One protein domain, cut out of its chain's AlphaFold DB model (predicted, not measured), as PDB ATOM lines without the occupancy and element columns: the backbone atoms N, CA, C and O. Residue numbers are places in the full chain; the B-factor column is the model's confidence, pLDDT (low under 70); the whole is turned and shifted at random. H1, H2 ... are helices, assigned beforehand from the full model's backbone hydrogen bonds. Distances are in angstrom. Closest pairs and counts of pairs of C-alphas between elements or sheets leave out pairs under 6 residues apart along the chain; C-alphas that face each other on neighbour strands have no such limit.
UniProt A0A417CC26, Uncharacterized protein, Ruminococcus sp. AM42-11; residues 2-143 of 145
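AT A GLANCE: This is residues 2 to 143 of the 145 residues of an uncharacterized protein of Ruminococcus sp. AM42-11 (UniProt A0A417CC26). What does the model look like? A long helix, H2, runs most of the length of a slender shape; beside its first part, H1, H4 and H5 join it in an up-and-down bundle, each helix running against the one before it in the chain, while H3 crosses slantwise from H2 to H5. Past residue 49 H2 runs on as an arm, and residues 61 to 68 fold back from its tip towards H3. What are the parts and the size? The 142 printed residues hold five named helices, H1 to H5 in order, and no named strand, an all-helix domain; it is loose, with a radius of gyration of the C-alphas of 20.5 A, and spans 72 by 26 by 16 A.

IN THESE COORDINATES: Where is the longest helix? H2 is residues 17 to 60, 63.7 A from C-alpha 17 at (33.294, -22.342, 29.774) to C-alpha 60 at (1.231, 28.490, 8.541). Where are the others? H5 is residues 113 to 141, 42.4 A long, ending at C-alpha 141 at (17.102, 5.567, 7.107). H4 is residues 85 to 108, 34.6 A long. H3 is residues 69 to 83, 20.5 A long, and H1 is residues 2 to 11, 14.8 A long.

HOW THE PARTS SIT: What touches H2? Residues 19 to 34 of H2 touch H4 at a shallow tilt of 20 degrees, opposite ways, with the closest C-alphas, of Phe 34 and Glu 87, 5.0 A apart. Residues 38 to 49 touch H3 at a steep tilt of 58 degrees, closest at the C-alphas of Ala 45 and Tyr 76, 5.2 A. H1 and H2, a helical hairpin, only just touch, with 3 pairs of C-alphas within 8 A, closest at Val 11 and Gly 17, 5.0 A. How does H5 stand? H5 forms a helical hairpin with H4, closest at the C-alphas of Met 106 and Ala 113, 4.4 A. It touches H1 at the C-alphas of Leu 4 and Ser 122, 6.6 A, and H3 at those of Arg 73 and Cys 138, 5.9 A. H1 is apart from H3 and H4. Are the helix backbones complete? Each O i to N i+4 pair is within hydrogen-bond range in H3, H4 and H5, against 5 of 6 in H1 and 38 of 40 in H2.

THE WHOLE: How far does it reach? The two C-alphas farthest apart, of Phe 61 and Asp 111, are 72.3 A apart. Is the printed part whole, and are its links long? The printed part has no cut; the link from H2 to H3 is short and the other three are tight. Where is confidence low? The pLDDT is under 70 at residues 2 to 10, residue 131 and residues 134 to 143, with a mean of 85.2 over the printed part.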
ATOM      1  N   ARG A   2      28.350 -11.818  16.297       60.81
ATOM      2  CA  ARG A   2      28.989 -12.883  15.488       60.81
ATOM      3  C   ARG A   2      30.382 -13.229  16.014       60.81
ATOM      4  O   ARG A   2      30.660 -14.404  16.214       60.81
ATOM      5  N   GLU A   3      31.184 -12.208  16.312       61.78
ATOM      6  CA  GLU A   3      32.540 -12.363  16.861       61.78
ATOM      7  C   GLU A   3      32.514 -13.068  18.214       61.78
ATOM      8  O   GLU A   3      33.285 -13.991  18.459       61.78
ATOM      9  N   LEU A   4      31.545 -12.719  19.064       61.44
ATOM     10  CA  LEU A   4      31.368 -13.417  20.329       61.44
ATOM     11  C   LEU A   4      31.007 -14.887  20.103       61.44
ATOM     12  O   LEU A   4      31.628 -15.746  20.709       61.44
ATOM     13  N   LYS A   5      30.097 -15.220  19.181       64.81
ATOM     14  CA  LYS A   5      29.751 -16.623  18.886       64.81
ATOM     15  C   LYS A   5      30.958 -17.465  18.437       64.81
ATOM     16  O   LYS A   5      31.037 -18.633  18.806       64.81
ATOM     17  N   GLU A   6      31.883 -16.885  17.675       68.00
ATOM     18  CA  GLU A   6      33.123 -17.555  17.253       68.00
ATOM     19  C   GLU A   6      34.077 -17.786  18.431       68.00
ATOM     20  O   GLU A   6      34.591 -18.888  18.606       68.00
ATOM     21  N   ILE A   7      34.232 -16.789  19.303       65.12
ATOM     22  CA  ILE A   7      35.051 -16.893  20.519       65.12
ATOM     23  C   ILE A   7      34.430 -17.878  21.512       65.12
ATOM     24  O   ILE A   7      35.140 -18.664  22.133       65.12
ATOM     25  N   PHE A   8      33.103 -17.918  21.614       65.88
ATOM     26  CA  PHE A   8      32.388 -18.842  22.490       65.88
ATOM     27  C   PHE A   8      32.534 -20.307  22.085       65.88
ATOM     28  O   PHE A   8      32.565 -21.176  22.954       65.88
ATOM     29  N   GLY A   9      32.723 -20.579  20.792       66.12
ATOM     30  CA  GLY A   9      33.100 -21.909  20.314       66.12
ATOM     31  C   GLY A   9      34.472 -22.373  20.816       66.12
ATOM     32  O   GLY A   9      34.719 -23.571  20.850       66.12
ATOM     33  N   THR A  10      35.351 -21.453  21.231       68.69
ATOM     34  CA  THR A  10      36.700 -21.778  21.736       68.69
ATOM     35  C   THR A  10      36.779 -21.926  23.257       68.69
ATOM     36  O   THR A  10      37.679 -22.592  23.755       68.69
ATOM     37  N   VAL A  11      35.825 -21.358  24.007       72.12
ATOM     38  CA  VAL A  11      35.752 -21.478  25.481       72.12
ATOM     39  C   VAL A  11      34.914 -22.673  25.950       72.12
ATOM     40  O   VAL A  11      34.834 -22.914  27.152       72.12
ATOM     41  N   SER A  12      34.310 -23.454  25.046       70.94
ATOM     42  CA  SER A  12      33.494 -24.626  25.410       70.94
ATOM     43  C   SER A  12      34.276 -25.706  26.163       70.94
ATOM     44  O   SER A  12      33.708 -26.391  27.012       70.94
ATOM     45  N   ASP A  13      35.574 -25.821  25.882       81.31
ATOM     46  CA  ASP A  13      36.458 -26.837  26.463       81.31
ATOM     47  C   ASP A  13      37.121 -26.373  27.772       81.31
ATOM     48  O   ASP A  13      37.824 -27.141  28.433       81.31
ATOM     49  N   MET A  14      36.887 -25.120  28.172       87.25
ATOM     50  CA  MET A  14      37.440 -24.529  29.388       87.25
ATOM     51  C   MET A  14      36.648 -24.937  30.629       87.25
ATOM     52  O   MET A  14      35.424 -25.100  30.598       87.25
ATOM     53  N   LYS A  15      37.330 -24.997  31.775       89.69
ATOM     54  CA  LYS A  15      36.709 -25.217  33.091       89.69
ATOM     55  C   LYS A  15      35.688 -24.127  33.393       89.69
ATOM     56  O   LYS A  15      34.622 -24.424  33.932       89.69
ATOM     57  N   SER A  16      35.988 -22.885  33.011       88.62
ATOM     58  CA  SER A  16      35.075 -21.754  33.155       88.62
ATOM     59  C   SER A  16      34.013 -21.654  32.050       88.62
ATOM     60  O   SER A  16      33.127 -20.805  32.137       88.62
ATOM     61  N   GLY A  17      34.067 -22.497  31.012       88.56
ATOM     62  CA  GLY A  17      33.294 -22.342  29.774       88.56
ATOM     63  C   GLY A  17      31.791 -22.163  29.987       88.56
ATOM     64  O   GLY A  17      31.199 -21.213  29.478       88.56
ATOM     65  N   LYS A  18      31.183 -23.003  30.833       88.94
ATOM     66  CA  LYS A  18      29.741 -22.934  31.146       88.94
ATOM     67  C   LYS A  18      29.325 -21.627  31.827       88.94
ATOM     68  O   LYS A  18      28.224 -21.132  31.597       88.94
ATOM     69  N   GLU A  19      30.175 -21.084  32.699       90.81
ATOM     70  CA  GLU A  19      29.899 -19.832  33.415       90.81
ATOM     71  C   GLU A  19      29.987 -18.639  32.451       90.81
ATOM     72  O   GLU A  19      29.124 -17.757  32.482       90.81
ATOM     73  N   ILE A  20      30.969 -18.662  31.543       89.06
ATOM     74  CA  ILE A  20      31.138 -17.643  30.504       89.06
ATOM     75  C   ILE A  20      29.973 -17.704  29.499       89.06
ATOM     76  O   ILE A  20      29.376 -16.673  29.196       89.06
ATOM     77  N   GLU A  21      29.585 -18.899  29.038       87.50
ATOM     78  CA  GLU A  21      28.459 -19.086  28.111       87.50
ATOM     79  C   GLU A  21      27.142 -18.571  28.704       87.50
ATOM     80  O   GLU A  21      26.410 -17.828  28.047       87.50
ATOM     81  N   LYS A  22      26.853 -18.903  29.968       89.94
ATOM     82  CA  LYS A  22      25.646 -18.424  30.653       89.94
ATOM     83  C   LYS A  22      25.619 -16.897  30.762       89.94
ATOM     84  O   LYS A  22      24.576 -16.286  30.523       89.94
ATOM     85  N   GLY A  23      26.746 -16.284  31.131       89.50
ATOM     86  CA  GLY A  23      26.861 -14.826  31.211       89.50
ATOM     87  C   GLY A  23      26.633 -14.157  29.855       89.50
ATOM     88  O   GLY A  23      25.871 -13.196  29.755       89.50
ATOM     89  N   TYR A  24      27.191 -14.738  28.796       85.69
ATOM     90  CA  TYR A  24      26.984 -14.271  27.432       85.69
ATOM     91  C   TYR A  24      25.537 -14.400  26.963       85.69
ATOM     92  O   TYR A  24      24.983 -13.433  26.449       85.69
ATOM     93  N   GLN A  25      24.892 -15.551  27.169       87.12
ATOM     94  CA  GLN A  25      23.487 -15.742  26.796       87.12
ATOM     95  C   GLN A  25      22.576 -14.704  27.468       87.12
ATOM     96  O   GLN A  25      21.672 -14.176  26.820       87.12
ATOM     97  N   ASN A  26      22.849 -14.364  28.732       90.69
ATOM     98  CA  ASN A  26      22.121 -13.314  29.442       90.69
ATOM     99  C   ASN A  26      22.374 -11.915  28.856       90.69
ATOM    100  O   ASN A  26      21.455 -11.101  28.761       90.69
ATOM    101  N   LEU A  27      23.608 -11.626  28.439       87.69
ATOM    102  CA  LEU A  27      23.929 -10.374  27.757       87.69
ATOM    103  C   LEU A  27      23.215 -10.279  26.400       87.69
ATOM    104  O   LEU A  27      22.599  -9.255  26.113       87.69
ATOM    105  N   VAL A  28      23.241 -11.353  25.597       86.31
ATOM    106  CA  VAL A  28      22.537 -11.431  24.304       86.31
ATOM    107  C   VAL A  28      21.048 -11.169  24.481       86.31
ATOM    108  O   VAL A  28      20.499 -10.321  23.782       86.31
ATOM    109  N   SER A  29      20.390 -11.877  25.403       90.00
ATOM    110  CA  SER A  29      18.942 -11.754  25.593       90.00
ATOM    111  C   SER A  29      18.546 -10.352  26.052       90.00
ATOM    112  O   SER A  29      17.589  -9.780  25.531       90.00
ATOM    113  N   THR A  30      19.317  -9.768  26.975       90.62
ATOM    114  CA  THR A  30      19.069  -8.413  27.485       90.62
ATOM    115  C   THR A  30      19.255  -7.369  26.384       90.62
ATOM    116  O   THR A  30      18.409  -6.492  26.208       90.62
ATOM    117  N   TYR A  31      20.325  -7.494  25.595       86.31
ATOM    118  CA  TYR A  31      20.567  -6.615  24.455       86.31
ATOM    119  C   TYR A  31      19.471  -6.738  23.397       86.31
ATOM    120  O   TYR A  31      19.013  -5.729  22.869       86.31
ATOM    121  N   GLN A  32      19.019  -7.952  23.091       87.31
ATOM    122  CA  GLN A  32      17.989  -8.162  22.081       87.31
ATOM    123  C   GLN A  32      16.655  -7.519  22.482       87.31
ATOM    124  O   GLN A  32      16.029  -6.864  21.652       87.31
ATOM    125  N   ALA A  33      16.277  -7.605  23.760       90.31
ATOM    126  CA  ALA A  33      15.103  -6.908  24.282       90.31
ATOM    127  C   ALA A  33      15.220  -5.376  24.153       90.31
ATOM    128  O   ALA A  33      14.247  -4.708  23.797       90.31
ATOM    129  N   PHE A  34      16.411  -4.818  24.404       90.12
ATOM    130  CA  PHE A  34      16.685  -3.402  24.154       90.12
ATOM    131  C   PHE A  34      16.575  -3.060  22.664       90.12
ATOM    132  O   PHE A  34      15.858  -2.127  22.309       90.12
ATOM    133  N   TYR A  35      17.238  -3.825  21.794       86.06
ATOM    134  CA  TYR A  35      17.287  -3.573  20.353       86.06
ATOM    135  C   TYR A  35      15.896  -3.600  19.711       86.06
ATOM    136  O   TYR A  35      15.560  -2.708  18.934       86.06
ATOM    137  N   GLU A  36      15.054  -4.574  20.066       88.75
ATOM    138  CA  GLU A  36      13.685  -4.667  19.546       88.75
ATOM    139  C   GLU A  36      12.855  -3.425  19.888       88.75
ATOM    140  O   GLU A  36      12.140  -2.906  19.029       88.75
ATOM    141  N   LYS A  37      12.993  -2.896  21.110       89.88
ATOM    142  CA  LYS A  37      12.336  -1.641  21.494       89.88
ATOM    143  C   LYS A  37      12.957  -0.427  20.825       89.88
ATOM    144  O   LYS A  37      12.220   0.423  20.335       89.88
ATOM    145  N   ALA A  38      14.284  -0.349  20.782       87.06
ATOM    146  CA  ALA A  38      14.989   0.754  20.149       87.06
ATOM    147  C   ALA A  38      14.590   0.868  18.674       87.06
ATOM    148  O   ALA A  38      14.325   1.963  18.198       87.06
ATOM    149  N   LYS A  39      14.428  -0.254  17.968       86.38
ATOM    150  CA  LYS A  39      13.954  -0.271  16.581       86.38
ATOM    151  C   LYS A  39      12.537   0.290  16.420       86.38
ATOM    152  O   LYS A  39      12.285   1.034  15.482       86.38
ATOM    153  N   GLN A  40      11.622   0.011  17.352       89.00
ATOM    154  CA  GLN A  40      10.267   0.588  17.321       89.00
ATOM    155  C   GLN A  40      10.271   2.119  17.456       89.00
ATOM    156  O   GLN A  40       9.352   2.778  16.971       89.00
ATOM    157  N   MET A  41      11.302   2.697  18.085       91.00
ATOM    158  CA  MET A  41      11.418   4.152  18.231       91.00
ATOM    159  C   MET A  41      11.700   4.856  16.903       91.00
ATOM    160  O   MET A  41      11.426   6.047  16.801       91.00
ATOM    161  N   GLN A  42      12.195   4.144  15.885       85.00
ATOM    162  CA  GLN A  42      12.376   4.701  14.545       85.00
ATOM    163  C   GLN A  42      11.034   5.105  13.938       85.00
ATOM    164  O   GLN A  42      10.822   6.276  13.633       85.00
ATOM    165  N   GLU A  43      10.109   4.151  13.806       87.50
ATOM    166  CA  GLU A  43       8.789   4.424  13.230       87.50
ATOM    167  C   GLU A  43       8.044   5.498  14.026       87.50
ATOM    168  O   GLU A  43       7.267   6.276  13.473       87.50
ATOM    169  N   GLU A  44       8.247   5.529  15.344       93.50
ATOM    170  CA  GLU A  44       7.664   6.563  16.184       93.50
ATOM    171  C   GLU A  44       8.302   7.940  15.943       93.50
ATOM    172  O   GLU A  44       7.572   8.929  15.861       93.50
ATOM    173  N   ALA A  45       9.623   8.022  15.767       91.94
ATOM    174  CA  ALA A  45      10.314   9.266  15.432       91.94
ATOM    175  C   ALA A  45       9.827   9.834  14.087       91.94
ATOM    176  O   ALA A  45       9.461  11.007  14.011       91.94
ATOM    177  N   GLU A  46       9.730   8.991  13.054       89.75
ATOM    178  CA  GLU A  46       9.215   9.377  11.732       89.75
ATOM    179  C   GLU A  46       7.768   9.886  11.810       89.75
ATOM    180  O   GLU A  46       7.430  10.925  11.230       89.75
ATOM    181  N   LYS A  47       6.909   9.194  12.574       92.38
ATOM    182  CA  LYS A  47       5.513   9.605  12.802       92.38
ATOM    183  C   LYS A  47       5.433  10.936  13.547       92.38
ATOM    184  O   LYS A  47       4.650  11.794  13.144       92.38
ATOM    185  N   ASN A  48       6.234  11.128  14.594       94.62
ATOM    186  CA  ASN A  48       6.246  12.365  15.377       94.62
ATOM    187  C   ASN A  48       6.665  13.564  14.523       94.62
ATOM    188  O   ASN A  48       5.966  14.578  14.516       94.62
ATOM    189  N   LEU A  49       7.746  13.427  13.752       93.50
ATOM    190  CA  LEU A  49       8.223  14.481  12.856       93.50
ATOM    191  C   LEU A  49       7.208  14.767  11.742       93.50
ATOM    192  O   LEU A  49       6.897  15.925  11.470       93.50
ATOM    193  N   SER A  50       6.602  13.732  11.153       91.94
ATOM    194  CA  SER A  50       5.545  13.898  10.143       91.94
ATOM    195  C   SER A  50       4.327  14.643  10.699       91.94
ATOM    196  O   SER A  50       3.806  15.560  10.060       91.94
ATOM    197  N   LEU A  51       3.883  14.292  11.911       93.75
ATOM    198  CA  LEU A  51       2.790  14.982  12.599       93.75
ATOM    199  C   LEU A  51       3.142  16.444  12.886       93.75
ATOM    200  O   LEU A  51       2.308  17.322  12.666       93.75
ATOM    201  N   GLU A  52       4.371  16.724  13.319       94.12
ATOM    202  CA  GLU A  52       4.853  18.090  13.523       94.12
ATOM    203  C   GLU A  52       4.775  18.907  12.224       94.12
ATOM    204  O   GLU A  52       4.257  20.028  12.226       94.12
ATOM    205  N   ARG A  53       5.203  18.329  11.093       93.38
ATOM    206  CA  ARG A  53       5.113  18.974   9.774       93.38
ATOM    207  C   ARG A  53       3.673  19.272   9.364       93.38
ATOM    208  O   ARG A  53       3.388  20.392   8.938       93.38
ATOM    209  N   ILE A  54       2.754  18.319   9.536       92.50
ATOM    210  CA  ILE A  54       1.323  18.508   9.238       92.50
ATOM    211  C   ILE A  54       0.731  19.617  10.117       92.50
ATOM    212  O   ILE A  54       0.021  20.501   9.629       92.50
ATOM    213  N   LEU A  55       1.048  19.623  11.413       93.62
ATOM    214  CA  LEU A  55       0.586  20.659  12.337       93.62
ATOM    215  C   LEU A  55       1.162  22.035  11.988       93.62
ATOM    216  O   LEU A  55       0.457  23.036  12.090       93.62
ATOM    217  N   ASN A  56       2.415  22.109  11.541       93.69
ATOM    218  CA  ASN A  56       2.996  23.372  11.101       93.69
ATOM    219  C   ASN A  56       2.340  23.879   9.807       93.69
ATOM    220  O   ASN A  56       2.009  25.062   9.711       93.69
ATOM    221  N   PHE A  57       2.061  22.988   8.849       92.62
ATOM    222  CA  PHE A  57       1.314  23.330   7.636       92.62
ATOM    223  C   PHE A  57      -0.085  23.856   7.966       92.62
ATOM    224  O   PHE A  57      -0.472  24.905   7.467       92.62
ATOM    225  N   THR A  58      -0.832  23.201   8.858       94.94
ATOM    226  CA  THR A  58      -2.181  23.676   9.229       94.94
ATOM    227  C   THR A  58      -2.177  25.044   9.921       94.94
ATOM    228  O   THR A  58      -3.169  25.765   9.842       94.94
ATOM    229  N   LYS A  59      -1.070  25.432  10.568       94.06
ATOM    230  CA  LYS A  59      -0.910  26.746  11.212       94.06
ATOM    231  C   LYS A  59      -0.419  27.840  10.265       94.06
ATOM    232  O   LYS A  59      -0.820  28.989  10.412       94.06
ATOM    233  N   THR A  60       0.483  27.504   9.347       94.56
ATOM    234  CA  THR A  60       1.231  28.490   8.541       94.56
ATOM    235  C   THR A  60       0.877  28.470   7.058       94.56
ATOM    236  O   THR A  60       1.213  29.408   6.343       94.56
ATOM    237  N   PHE A  61       0.218  27.406   6.591       90.38
ATOM    238  CA  PHE A  61      -0.021  27.071   5.183       90.38
ATOM    239  C   PHE A  61       1.257  26.946   4.333       90.38
ATOM    240  O   PHE A  61       1.184  26.903   3.106       90.38
ATOM    241  N   LEU A  62       2.431  26.843   4.968       90.88
ATOM    242  CA  LEU A  62       3.701  26.589   4.290       90.88
ATOM    243  C   LEU A  62       3.872  25.097   4.026       90.88
ATOM    244  O   LEU A  62       3.700  24.283   4.933       90.88
ATOM    245  N   LEU A  63       4.246  24.752   2.791       88.88
ATOM    246  CA  LEU A  63       4.446  23.363   2.384       88.88
ATOM    247  C   LEU A  63       5.414  22.636   3.337       88.88
ATOM    248  O   LEU A  63       6.488  23.178   3.634       88.88
ATOM    249  N   PRO A  64       5.059  21.416   3.790       88.31
ATOM    250  CA  PRO A  64       5.937  20.582   4.597       88.31
ATOM    251  C   PRO A  64       7.310  20.424   3.949       88.31
ATOM    252  O   PRO A  64       7.413  20.017   2.793       88.31
ATOM    253  N   GLN A  65       8.360  20.737   4.706       87.31
ATOM    254  CA  GLN A  65       9.717  20.385   4.307       87.31
ATOM    255  C   GLN A  65       9.969  18.899   4.597       87.31
ATOM    256  O   GLN A  65       9.445  18.400   5.605       87.31
ATOM    257  N   PRO A  66      10.771  18.214   3.761       88.12
ATOM    258  CA  PRO A  66      11.213  16.851   4.029       88.12
ATOM    259  C   PRO A  66      11.846  16.720   5.415       88.12
ATOM    260  O   PRO A  66      12.425  17.675   5.942       88.12
ATOM    261  N   ILE A  67      11.717  15.537   6.010       86.94
ATOM    262  CA  ILE A  67      12.417  15.208   7.251       86.94
ATOM    263  C   ILE A  67      13.880  14.970   6.898       86.94
ATOM    264  O   ILE A  67      14.186  14.170   6.020       86.94
ATOM    265  N   THR A  68      14.789  15.668   7.570       87.38
ATOM    266  CA  THR A  68      16.222  15.437   7.381       87.38
ATOM    267  C   THR A  68      16.716  14.294   8.261       87.38
ATOM    268  O   THR A  68      16.135  13.977   9.301       87.38
ATOM    269  N   GLY A  69      17.851  13.704   7.890       84.31
ATOM    270  CA  GLY A  69      18.449  12.641   8.693       84.31
ATOM    271  C   GLY A  69      18.921  13.031  10.068       84.31
ATOM    272  O   GLY A  69      18.837  12.233  10.997       84.31
ATOM    273  N   GLU A  70      19.380  14.266  10.210       85.75
ATOM    274  CA  GLU A  70      19.769  14.784  11.510       85.75
ATOM    275  C   GLU A  70      18.549  14.927  12.428       85.75
ATOM    276  O   GLU A  70      18.601  14.510  13.582       85.75
ATOM    277  N   GLU A  71      17.420  15.420  11.909       89.12
ATOM    278  CA  GLU A  71      16.172  15.517  12.676       89.12
ATOM    279  C   GLU A  71      15.660  14.142  13.100       89.12
ATOM    280  O   GLU A  71      15.318  13.945  14.269       89.12
ATOM    281  N   LEU A  72      15.657  13.178  12.174       87.81
ATOM    282  CA  LEU A  72      15.250  11.811  12.478       87.81
ATOM    283  C   LEU A  72      16.150  11.192  13.550       87.81
ATOM    284  O   LEU A  72      15.645  10.630  14.522       87.81
ATOM    285  N   ARG A  73      17.472  11.351  13.426       84.69
ATOM    286  CA  ARG A  73      18.441  10.853  14.410       84.69
ATOM    287  C   ARG A  73      18.214  11.469  15.791       84.69
ATOM    288  O   ARG A  73      18.245  10.750  16.790       84.69
ATOM    289  N   GLN A  74      18.003  12.781  15.864       88.50
ATOM    290  CA  GLN A  74      17.803  13.479  17.133       88.50
ATOM    291  C   GLN A  74      16.509  13.041  17.827       88.50
ATOM    292  O   GLN A  74      16.539  12.708  19.016       88.50
ATOM    293  N   GLU A  75      15.389  12.985  17.100       91.75
ATOM    294  CA  GLU A  75      14.113  12.561  17.687       91.75
ATOM    295  C   GLU A  75      14.143  11.075  18.068       91.75
ATOM    296  O   GLU A  75      13.686  10.707  19.152       91.75
ATOM    297  N   TYR A  76      14.771  10.233  17.243       89.62
ATOM    298  CA  TYR A  76      15.013   8.826  17.554       89.62
ATOM    299  C   TYR A  76      15.774   8.651  18.871       89.62
ATOM    300  O   TYR A  76      15.285   7.983  19.783       89.62
ATOM    301  N   TRP A  77      16.947   9.277  19.020       87.19
ATOM    302  CA  TRP A  77      17.756   9.114  20.232       87.19
ATOM    303  C   TRP A  77      17.082   9.695  21.470       87.19
ATOM    304  O   TRP A  77      17.221   9.143  22.568       87.19
ATOM    305  N   LYS A  78      16.294  10.761  21.308       91.06
ATOM    306  CA  LYS A  78      15.430  11.279  22.370       91.06
ATOM    307  C   LYS A  78      14.393  10.238  22.800       91.06
ATOM    308  O   LYS A  78      14.228  10.016  24.003       91.06
ATOM    309  N   LEU A  79      13.730   9.559  21.863       91.75
ATOM    310  CA  LEU A  79      12.768   8.495  22.171       91.75
ATOM    311  C   LEU A  79      13.442   7.268  22.790       91.75
ATOM    312  O   LEU A  79      12.974   6.787  23.818       91.75
ATOM    313  N   VAL A  80      14.578   6.812  22.259       88.19
ATOM    314  CA  VAL A  80      15.350   5.700  22.843       88.19
ATOM    315  C   VAL A  80      15.754   6.016  24.283       88.19
ATOM    316  O   VAL A  80      15.517   5.214  25.185       88.19
ATOM    317  N   THR A  81      16.290   7.210  24.537       86.56
ATOM    318  CA  THR A  81      16.736   7.599  25.884       86.56
ATOM    319  C   THR A  81      15.570   7.682  26.870       86.56
ATOM    320  O   THR A  81      15.699   7.283  28.027       86.56
ATOM    321  N   THR A  82      14.411   8.178  26.429       90.69
ATOM    322  CA  THR A  82      13.254   8.397  27.313       90.69
ATOM    323  C   THR A  82      12.380   7.155  27.494       90.69
ATOM    324  O   THR A  82      11.875   6.921  28.592       90.69
ATOM    325  N   LYS A  83      12.206   6.341  26.448       92.38
ATOM    326  CA  LYS A  83      11.277   5.201  26.428       92.38
ATOM    327  C   LYS A  83      11.952   3.840  26.537       92.38
ATOM    328  O   LYS A  83      11.317   2.911  27.034       92.38
ATOM    329  N   CYS A  84      13.215   3.723  26.129       89.38
ATOM    330  CA  CYS A  84      14.018   2.502  26.270       89.38
ATOM    331  C   CYS A  84      15.027   2.598  27.425       89.38
ATOM    332  O   CYS A  84      15.901   1.744  27.551       89.38
ATOM    333  N   GLY A  85      14.931   3.628  28.275       86.19
ATOM    334  CA  GLY A  85      15.897   3.868  29.350       86.19
ATOM    335  C   GLY A  85      16.037   2.694  30.326       86.19
ATOM    336  O   GLY A  85      17.143   2.387  30.754       86.19
ATOM    337  N   LYS A  86      14.944   1.980  30.632       90.75
ATOM    338  CA  LYS A  86      14.991   0.799  31.513       90.75
ATOM    339  C   LYS A  86      15.762  -0.356  30.882       90.75
ATOM    340  O   LYS A  86      16.550  -1.005  31.559       90.75
ATOM    341  N   GLU A  87      15.529  -0.620  29.603       91.12
ATOM    342  CA  GLU A  87      16.222  -1.670  28.864       91.12
ATOM    343  C   GLU A  87      17.689  -1.311  28.650       91.12
ATOM    344  O   GLU A  87      18.551  -2.176  28.770       91.12
ATOM    345  N   LEU A  88      17.982  -0.032  28.406       85.69
ATOM    346  CA  LEU A  88      19.349   0.462  28.312       85.69
ATOM    347  C   LEU A  88      20.109   0.266  29.632       85.69
ATOM    348  O   LEU A  88      21.241  -0.212  29.612       85.69
ATOM    349  N   GLU A  89      19.495   0.585  30.775       88.00
ATOM    350  CA  GLU A  89      20.093   0.301  32.086       88.00
ATOM    351  C   GLU A  89      20.243  -1.204  32.333       88.00
ATOM    352  O   GLU A  89      21.307  -1.647  32.752       88.00
ATOM    353  N   ALA A  90      19.253  -2.022  31.961       91.50
ATOM    354  CA  ALA A  90      19.370  -3.476  32.069       91.50
ATOM    355  C   ALA A  90      20.555  -4.027  31.255       91.50
ATOM    356  O   ALA A  90      21.261  -4.925  31.718       91.50
ATOM    357  N   VAL A  91      20.812  -3.479  30.061       88.31
ATOM    358  CA  VAL A  91      21.995  -3.829  29.262       88.31
ATOM    359  C   VAL A  91      23.277  -3.454  30.005       88.31
ATOM    360  O   VAL A  91      24.157  -4.304  30.132       88.31
ATOM    361  N   LYS A  92      23.385  -2.234  30.551       87.12
ATOM    362  CA  LYS A  92      24.562  -1.799  31.333       87.12
ATOM    363  C   LYS A  92      24.803  -2.681  32.560       87.12
ATOM    364  O   LYS A  92      25.944  -3.080  32.819       87.12
ATOM    365  N   ASP A  93      23.739  -3.034  33.272       91.31
ATOM    366  CA  ASP A  93      23.793  -3.926  34.429       91.31
ATOM    367  C   ASP A  93      24.241  -5.334  34.025       91.31
ATOM    368  O   ASP A  93      25.100  -5.926  34.681       91.31
ATOM    369  N   SER A  94      23.719  -5.859  32.914       90.94
ATOM    370  CA  SER A  94      24.085  -7.178  32.386       90.94
ATOM    371  C   SER A  94      25.554  -7.234  31.953       90.94
ATOM    372  O   SER A  94      26.254  -8.199  32.268       90.94
ATOM    373  N   ILE A  95      26.065  -6.169  31.322       87.88
ATOM    374  CA  ILE A  95      27.488  -6.027  30.973       87.88
ATOM    375  C   ILE A  95      28.343  -6.037  32.239       87.88
ATOM    376  O   ILE A  95      29.288  -6.819  32.343       87.88
ATOM    377  N   THR A  96      27.991  -5.206  33.222       90.81
ATOM    378  CA  THR A  96      28.730  -5.101  34.487       90.81
ATOM    379  C   THR A  96      28.741  -6.436  35.226       90.81
ATOM    380  O   THR A  96      29.786  -6.892  35.696       90.81
ATOM    381  N   ALA A  97      27.592  -7.110  35.297       92.81
ATOM    382  CA  ALA A  97      27.475  -8.433  35.893       92.81
ATOM    383  C   ALA A  97      28.355  -9.456  35.167       92.81
ATOM    384  O   ALA A  97      29.022 -10.259  35.822       92.81
ATOM    385  N   PHE A  98      28.397  -9.413  33.836       91.75
ATOM    386  CA  PHE A  98      29.188 -10.352  33.060       91.75
ATOM    387  C   PHE A  98      30.693 -10.113  33.203       91.75
ATOM    388  O   PHE A  98      31.433 -11.057  33.471       91.75
ATOM    389  N   VAL A  99      31.147  -8.860  33.137       91.00
ATOM    390  CA  VAL A  99      32.551  -8.497  33.389       91.00
ATOM    391  C   VAL A  99      32.994  -8.955  34.779       91.00
ATOM    392  O   VAL A  99      34.042  -9.584  34.911       91.00
ATOM    393  N   ASN A 100      32.157  -8.755  35.799       93.12
ATOM    394  CA  ASN A 100      32.436  -9.238  37.152       93.12
ATOM    395  C   ASN A 100      32.565 -10.768  37.227       93.12
ATOM    396  O   ASN A 100      33.343 -11.282  38.034       93.12
ATOM    397  N   VAL A 101      31.802 -11.514  36.418       93.12
ATOM    398  CA  VAL A 101      31.965 -12.969  36.297       93.12
ATOM    399  C   VAL A 101      33.328 -13.287  35.687       93.12
ATOM    400  O   VAL A 101      34.067 -14.065  36.283       93.12
ATOM    401  N   LEU A 102      33.698 -12.655  34.570       92.44
ATOM    402  CA  LEU A 102      34.996 -12.876  33.920       92.44
ATOM    403  C   LEU A 102      36.168 -12.589  34.871       92.44
ATOM    404  O   LEU A 102      37.055 -13.428  35.010       92.44
ATOM    405  N   ASP A 103      36.123 -11.478  35.606       93.88
ATOM    406  CA  ASP A 103      37.178 -11.100  36.553       93.88
ATOM    407  C   ASP A 103      37.338 -12.135  37.682       93.88
ATOM    408  O   ASP A 103      38.454 -12.511  38.047       93.88
ATOM    409  N   ARG A 104      36.228 -12.677  38.204       95.06
ATOM    410  CA  ARG A 104      36.274 -13.764  39.200       95.06
ATOM    411  C   ARG A 104      36.855 -15.052  38.622       95.06
ATOM    412  O   ARG A 104      37.575 -15.762  39.324       95.06
ATOM    413  N   LEU A 105      36.544 -15.362  37.365       94.19
ATOM    414  CA  LEU A 105      37.039 -16.561  36.693       94.19
ATOM    415  C   LEU A 105      38.541 -16.482  36.426       94.19
ATOM    416  O   LEU A 105      39.222 -17.479  36.636       94.19
ATOM    417  N   MET A 106      39.071 -15.307  36.076       93.88
ATOM    418  CA  MET A 106      40.517 -15.102  35.918       93.88
ATOM    419  C   MET A 106      41.296 -15.394  37.209       93.88
ATOM    420  O   MET A 106      42.391 -15.944  37.155       93.88
ATOM    421  N   VAL A 107      40.731 -15.055  38.374       95.31
ATOM    422  CA  VAL A 107      41.344 -15.359  39.682       95.31
ATOM    423  C   VAL A 107      41.218 -16.846  40.027       95.31
ATOM    424  O   VAL A 107      42.150 -17.440  40.566       95.31
ATOM    425  N   LYS A 108      40.064 -17.453  39.731       95.19
ATOM    426  CA  LYS A 108      39.762 -18.860  40.043       95.19
ATOM    427  C   LYS A 108      40.528 -19.844  39.149       95.19
ATOM    428  O   LYS A 108      40.896 -20.918  39.622       95.19
ATOM    429  N   TYR A 109      40.761 -19.476  37.891       93.50
ATOM    430  CA  TYR A 109      41.413 -20.290  36.864       93.50
ATOM    431  C   TYR A 109      42.564 -19.499  36.219       93.50
ATOM    432  O   TYR A 109      42.434 -18.999  35.099       93.50
ATOM    433  N   PRO A 110      43.705 -19.346  36.919       92.38
ATOM    434  CA  PRO A 110      44.836 -18.568  36.413       92.38
ATOM    435  C   PRO A 110      45.457 -19.173  35.143       92.38
ATOM    436  O   PRO A 110      46.025 -18.442  34.337       92.38
ATOM    437  N   ASP A 111      45.314 -20.485  34.935       93.44
ATOM    438  CA  ASP A 111      45.694 -21.192  33.707       93.44
ATOM    439  C   ASP A 111      44.846 -20.786  32.490       93.44
ATOM    440  O   ASP A 111      45.318 -20.855  31.358       93.44
ATOM    441  N   GLU A 112      43.623 -20.302  32.719       92.31
ATOM    442  CA  GLU A 112      42.675 -19.861  31.689       92.31
ATOM    443  C   GLU A 112      42.620 -18.329  31.538       92.31
ATOM    444  O   GLU A 112      41.999 -17.817  30.605       92.31
ATOM    445  N   ALA A 113      43.293 -17.577  32.416       90.44
ATOM    446  CA  ALA A 113      43.165 -16.122  32.521       90.44
ATOM    447  C   ALA A 113      43.438 -15.374  31.204       90.44
ATOM    448  O   ALA A 113      42.759 -14.392  30.911       90.44
ATOM    449  N   GLY A 114      44.384 -15.851  30.386       89.38
ATOM    450  CA  GLY A 114      44.657 -15.269  29.069       89.38
ATOM    451  C   GLY A 114      43.475 -15.398  28.102       89.38
ATOM    452  O   GLY A 114      43.094 -14.426  27.456       89.38
ATOM    453  N   MET A 115      42.839 -16.573  28.046       89.06
ATOM    454  CA  MET A 115      41.656 -16.794  27.203       89.06
ATOM    455  C   MET A 115      40.449 -16.006  27.720       89.06
ATOM    456  O   MET A 115      39.740 -15.387  26.932       89.06
ATOM    457  N   ILE A 116      40.249 -15.965  29.040       90.50
ATOM    458  CA  ILE A 116      39.171 -15.185  29.666       90.50
ATOM    459  C   ILE A 116      39.357 -13.682  29.394       90.50
ATOM    460  O   ILE A 116      38.387 -12.986  29.093       90.50
ATOM    461  N   GLY A 117      40.600 -13.191  29.428       89.62
ATOM    462  CA  GLY A 117      40.941 -11.820  29.047       89.62
ATOM    463  C   GLY A 117      40.552 -11.495  27.603       89.62
ATOM    464  O   GLY A 117      39.933 -10.462  27.359       89.62
ATOM    465  N   ASN A 118      40.812 -12.409  26.661       88.25
ATOM    466  CA  ASN A 118      40.398 -12.239  25.263       88.25
ATOM    467  C   ASN A 118      38.869 -12.181  25.118       88.25
ATOM    468  O   ASN A 118      38.356 -11.357  24.363       88.25
ATOM    469  N   VAL A 119      38.125 -13.010  25.866       86.56
ATOM    470  CA  VAL A 119      36.652 -12.934  25.887       86.56
ATOM    471  C   VAL A 119      36.199 -11.553  26.347       86.56
ATOM    472  O   VAL A 119      35.335 -10.955  25.708       86.56
ATOM    473  N   LYS A 120      36.790 -11.029  27.428       87.38
ATOM    474  CA  LYS A 120      36.459  -9.704  27.964       87.38
ATOM    475  C   LYS A 120      36.683  -8.601  26.926       87.38
ATOM    476  O   LYS A 120      35.767  -7.822  26.674       87.38
ATOM    477  N   GLU A 121      37.844  -8.585  26.273       88.06
ATOM    478  CA  GLU A 121      38.158  -7.596  25.232       88.06
ATOM    479  C   GLU A 121      37.171  -7.669  24.056       88.06
ATOM    480  O   GLU A 121      36.700  -6.649  23.548       88.06
ATOM    481  N   SER A 122      36.809  -8.875  23.625       84.75
ATOM    482  CA  SER A 122      35.859  -9.047  22.528       84.75
ATOM    483  C   SER A 122      34.426  -8.678  22.896       84.75
ATOM    484  O   SER A 122      33.693  -8.189  22.037       84.75
ATOM    485  N   VAL A 123      34.023  -8.855  24.159       81.06
ATOM    486  CA  VAL A 123      32.735  -8.343  24.653       81.06
ATOM    487  C   VAL A 123      32.708  -6.824  24.530       81.06
ATOM    488  O   VAL A 123      31.761  -6.278  23.973       81.06
ATOM    489  N   GLU A 124      33.766  -6.145  24.972       82.62
ATOM    490  CA  GLU A 124      33.877  -4.685  24.875       82.62
ATOM    491  C   GLU A 124      33.861  -4.192  23.417       82.62
ATOM    492  O   GLU A 124      33.158  -3.229  23.096       82.62
ATOM    493  N   LYS A 125      34.573  -4.876  22.507       84.62
ATOM    494  CA  LYS A 125      34.581  -4.539  21.072       84.62
ATOM    495  C   LYS A 125      33.212  -4.698  20.418       84.62
ATOM    496  O   LYS A 125      32.763  -3.782  19.728       84.62
ATOM    497  N   GLU A 126      32.538  -5.824  20.639       78.00
ATOM    498  CA  GLU A 126      31.233  -6.078  20.021       78.00
ATOM    499  C   GLU A 126      30.166  -5.114  20.568       78.00
ATOM    500  O   GLU A 126      29.323  -4.645  19.807       78.00
ATOM    501  N   LEU A 127      30.236  -4.740  21.852       72.81
ATOM    502  CA  LEU A 127      29.360  -3.719  22.439       72.81
ATOM    503  C   LEU A 127      29.548  -2.349  21.784       72.81
ATOM    504  O   LEU A 127      28.566  -1.685  21.450       72.81
ATOM    505  N   LYS A 128      30.801  -1.936  21.567       78.50
ATOM    506  CA  LYS A 128      31.097  -0.681  20.873       78.50
ATOM    507  C   LYS A 128      30.560  -0.705  19.443       78.50
ATOM    508  O   LYS A 128      29.831   0.197  19.047       78.50
ATOM    509  N   ARG A 129      30.824  -1.793  18.715       78.31
ATOM    510  CA  ARG A 129      30.311  -2.000  17.358       78.31
ATOM    511  C   ARG A 129      28.784  -1.952  17.302       78.31
ATOM    512  O   ARG A 129      28.226  -1.420  16.355       78.31
ATOM    513  N   MET A 130      28.099  -2.516  18.290       73.44
ATOM    514  CA  MET A 130      26.635  -2.498  18.359       73.44
ATOM    515  C   MET A 130      26.068  -1.092  18.544       73.44
ATOM    516  O   MET A 130      25.083  -0.751  17.891       73.44
ATOM    517  N   ALA A 131      26.696  -0.277  19.393       68.75
ATOM    518  CA  ALA A 131      26.340   1.131  19.519       68.75
ATOM    519  C   ALA A 131      26.541   1.869  18.185       68.75
ATOM    520  O   ALA A 131      25.649   2.594  17.750       68.75
ATOM    521  N   ASP A 132      27.658   1.610  17.501       73.12
ATOM    522  CA  ASP A 132      27.956   2.207  16.196       73.12
ATOM    523  C   ASP A 132      26.948   1.766  15.117       73.12
ATOM    524  O   ASP A 132      26.491   2.595  14.337       73.12
ATOM    525  N   VAL A 133      26.521   0.496  15.106       73.50
ATOM    526  CA  VAL A 133      25.506  -0.019  14.164       73.50
ATOM    527  C   VAL A 133      24.156   0.657  14.366       73.50
ATOM    528  O   VAL A 133      23.518   1.011  13.385       73.50
ATOM    529  N   LEU A 134      23.716   0.876  15.608       67.69
ATOM    530  CA  LEU A 134      22.471   1.610  15.862       67.69
ATOM    531  C   LEU A 134      22.544   3.049  15.336       67.69
ATOM    532  O   LEU A 134      21.565   3.560  14.796       67.69
ATOM    533  N   ILE A 135      23.708   3.690  15.454       65.81
ATOM    534  CA  ILE A 135      23.946   5.032  14.912       65.81
ATOM    535  C   ILE A 135      23.945   5.008  13.373       65.81
ATOM    536  O   ILE A 135      23.308   5.857  12.753       65.81
ATOM    537  N   GLU A 136      24.615   4.033  12.760       69.88
ATOM    538  CA  GLU A 136      24.720   3.887  11.303       69.88
ATOM    539  C   GLU A 136      23.381   3.477  10.655       69.88
ATOM    540  O   GLU A 136      23.043   3.932   9.563       69.88
ATOM    541  N   GLU A 137      22.584   2.637  11.322       68.62
ATOM    542  CA  GLU A 137      21.223   2.301  10.890       68.62
ATOM    543  C   GLU A 137      20.347   3.565  10.857       68.62
ATOM    544  O   GLU A 137      19.698   3.817   9.842       68.62
ATOM    545  N   CYS A 138      20.439   4.428  11.879       62.16
ATOM    546  CA  CYS A 138      19.758   5.729  11.883       62.16
ATOM    547  C   CYS A 138      20.183   6.637  10.721       62.16
ATOM    548  O   CYS A 138      19.356   7.355  10.162       62.16
ATOM    549  N   GLU A 139      21.464   6.614  10.349       63.53
ATOM    550  CA  GLU A 139      21.990   7.384   9.218       63.53
ATOM    551  C   GLU A 139      21.410   6.928   7.882       63.53
ATOM    552  O   GLU A 139      21.007   7.758   7.067       63.53
ATOM    553  N   LYS A 140      21.329   5.615   7.662       68.00
ATOM    554  CA  LYS A 140      20.843   5.050   6.396       68.00
ATOM    555  C   LYS A 140      19.360   5.315   6.169       68.00
ATOM    556  O   LYS A 140      18.973   5.598   5.042       68.00
ATOM    557  N   TRP A 141      18.544   5.307   7.221       63.19
ATOM    558  CA  TRP A 141      17.102   5.567   7.107       63.19
ATOM    559  C   TRP A 141      16.772   6.971   6.610       63.19
ATOM    560  O   TRP A 141      15.737   7.182   5.991       63.19
ATOM    561  N   SER A 142      17.678   7.921   6.821       52.59
ATOM    562  CA  SER A 142      17.500   9.282   6.333       52.59
ATOM    563  C   SER A 142      17.760   9.503   4.851       52.59
ATOM    564  O   SER A 142      17.368  10.534   4.315       52.59
ATOM    565  N   ALA A 143      18.467   8.575   4.207       53.69
ATOM    566  CA  ALA A 143      18.794   8.676   2.793       53.69
ATOM    567  C   ALA A 143      17.647   8.179   1.896       53.69
ATOM    568  O   ALA A 143      17.606   8.535   0.720       53.69
TER     569      ALA A 143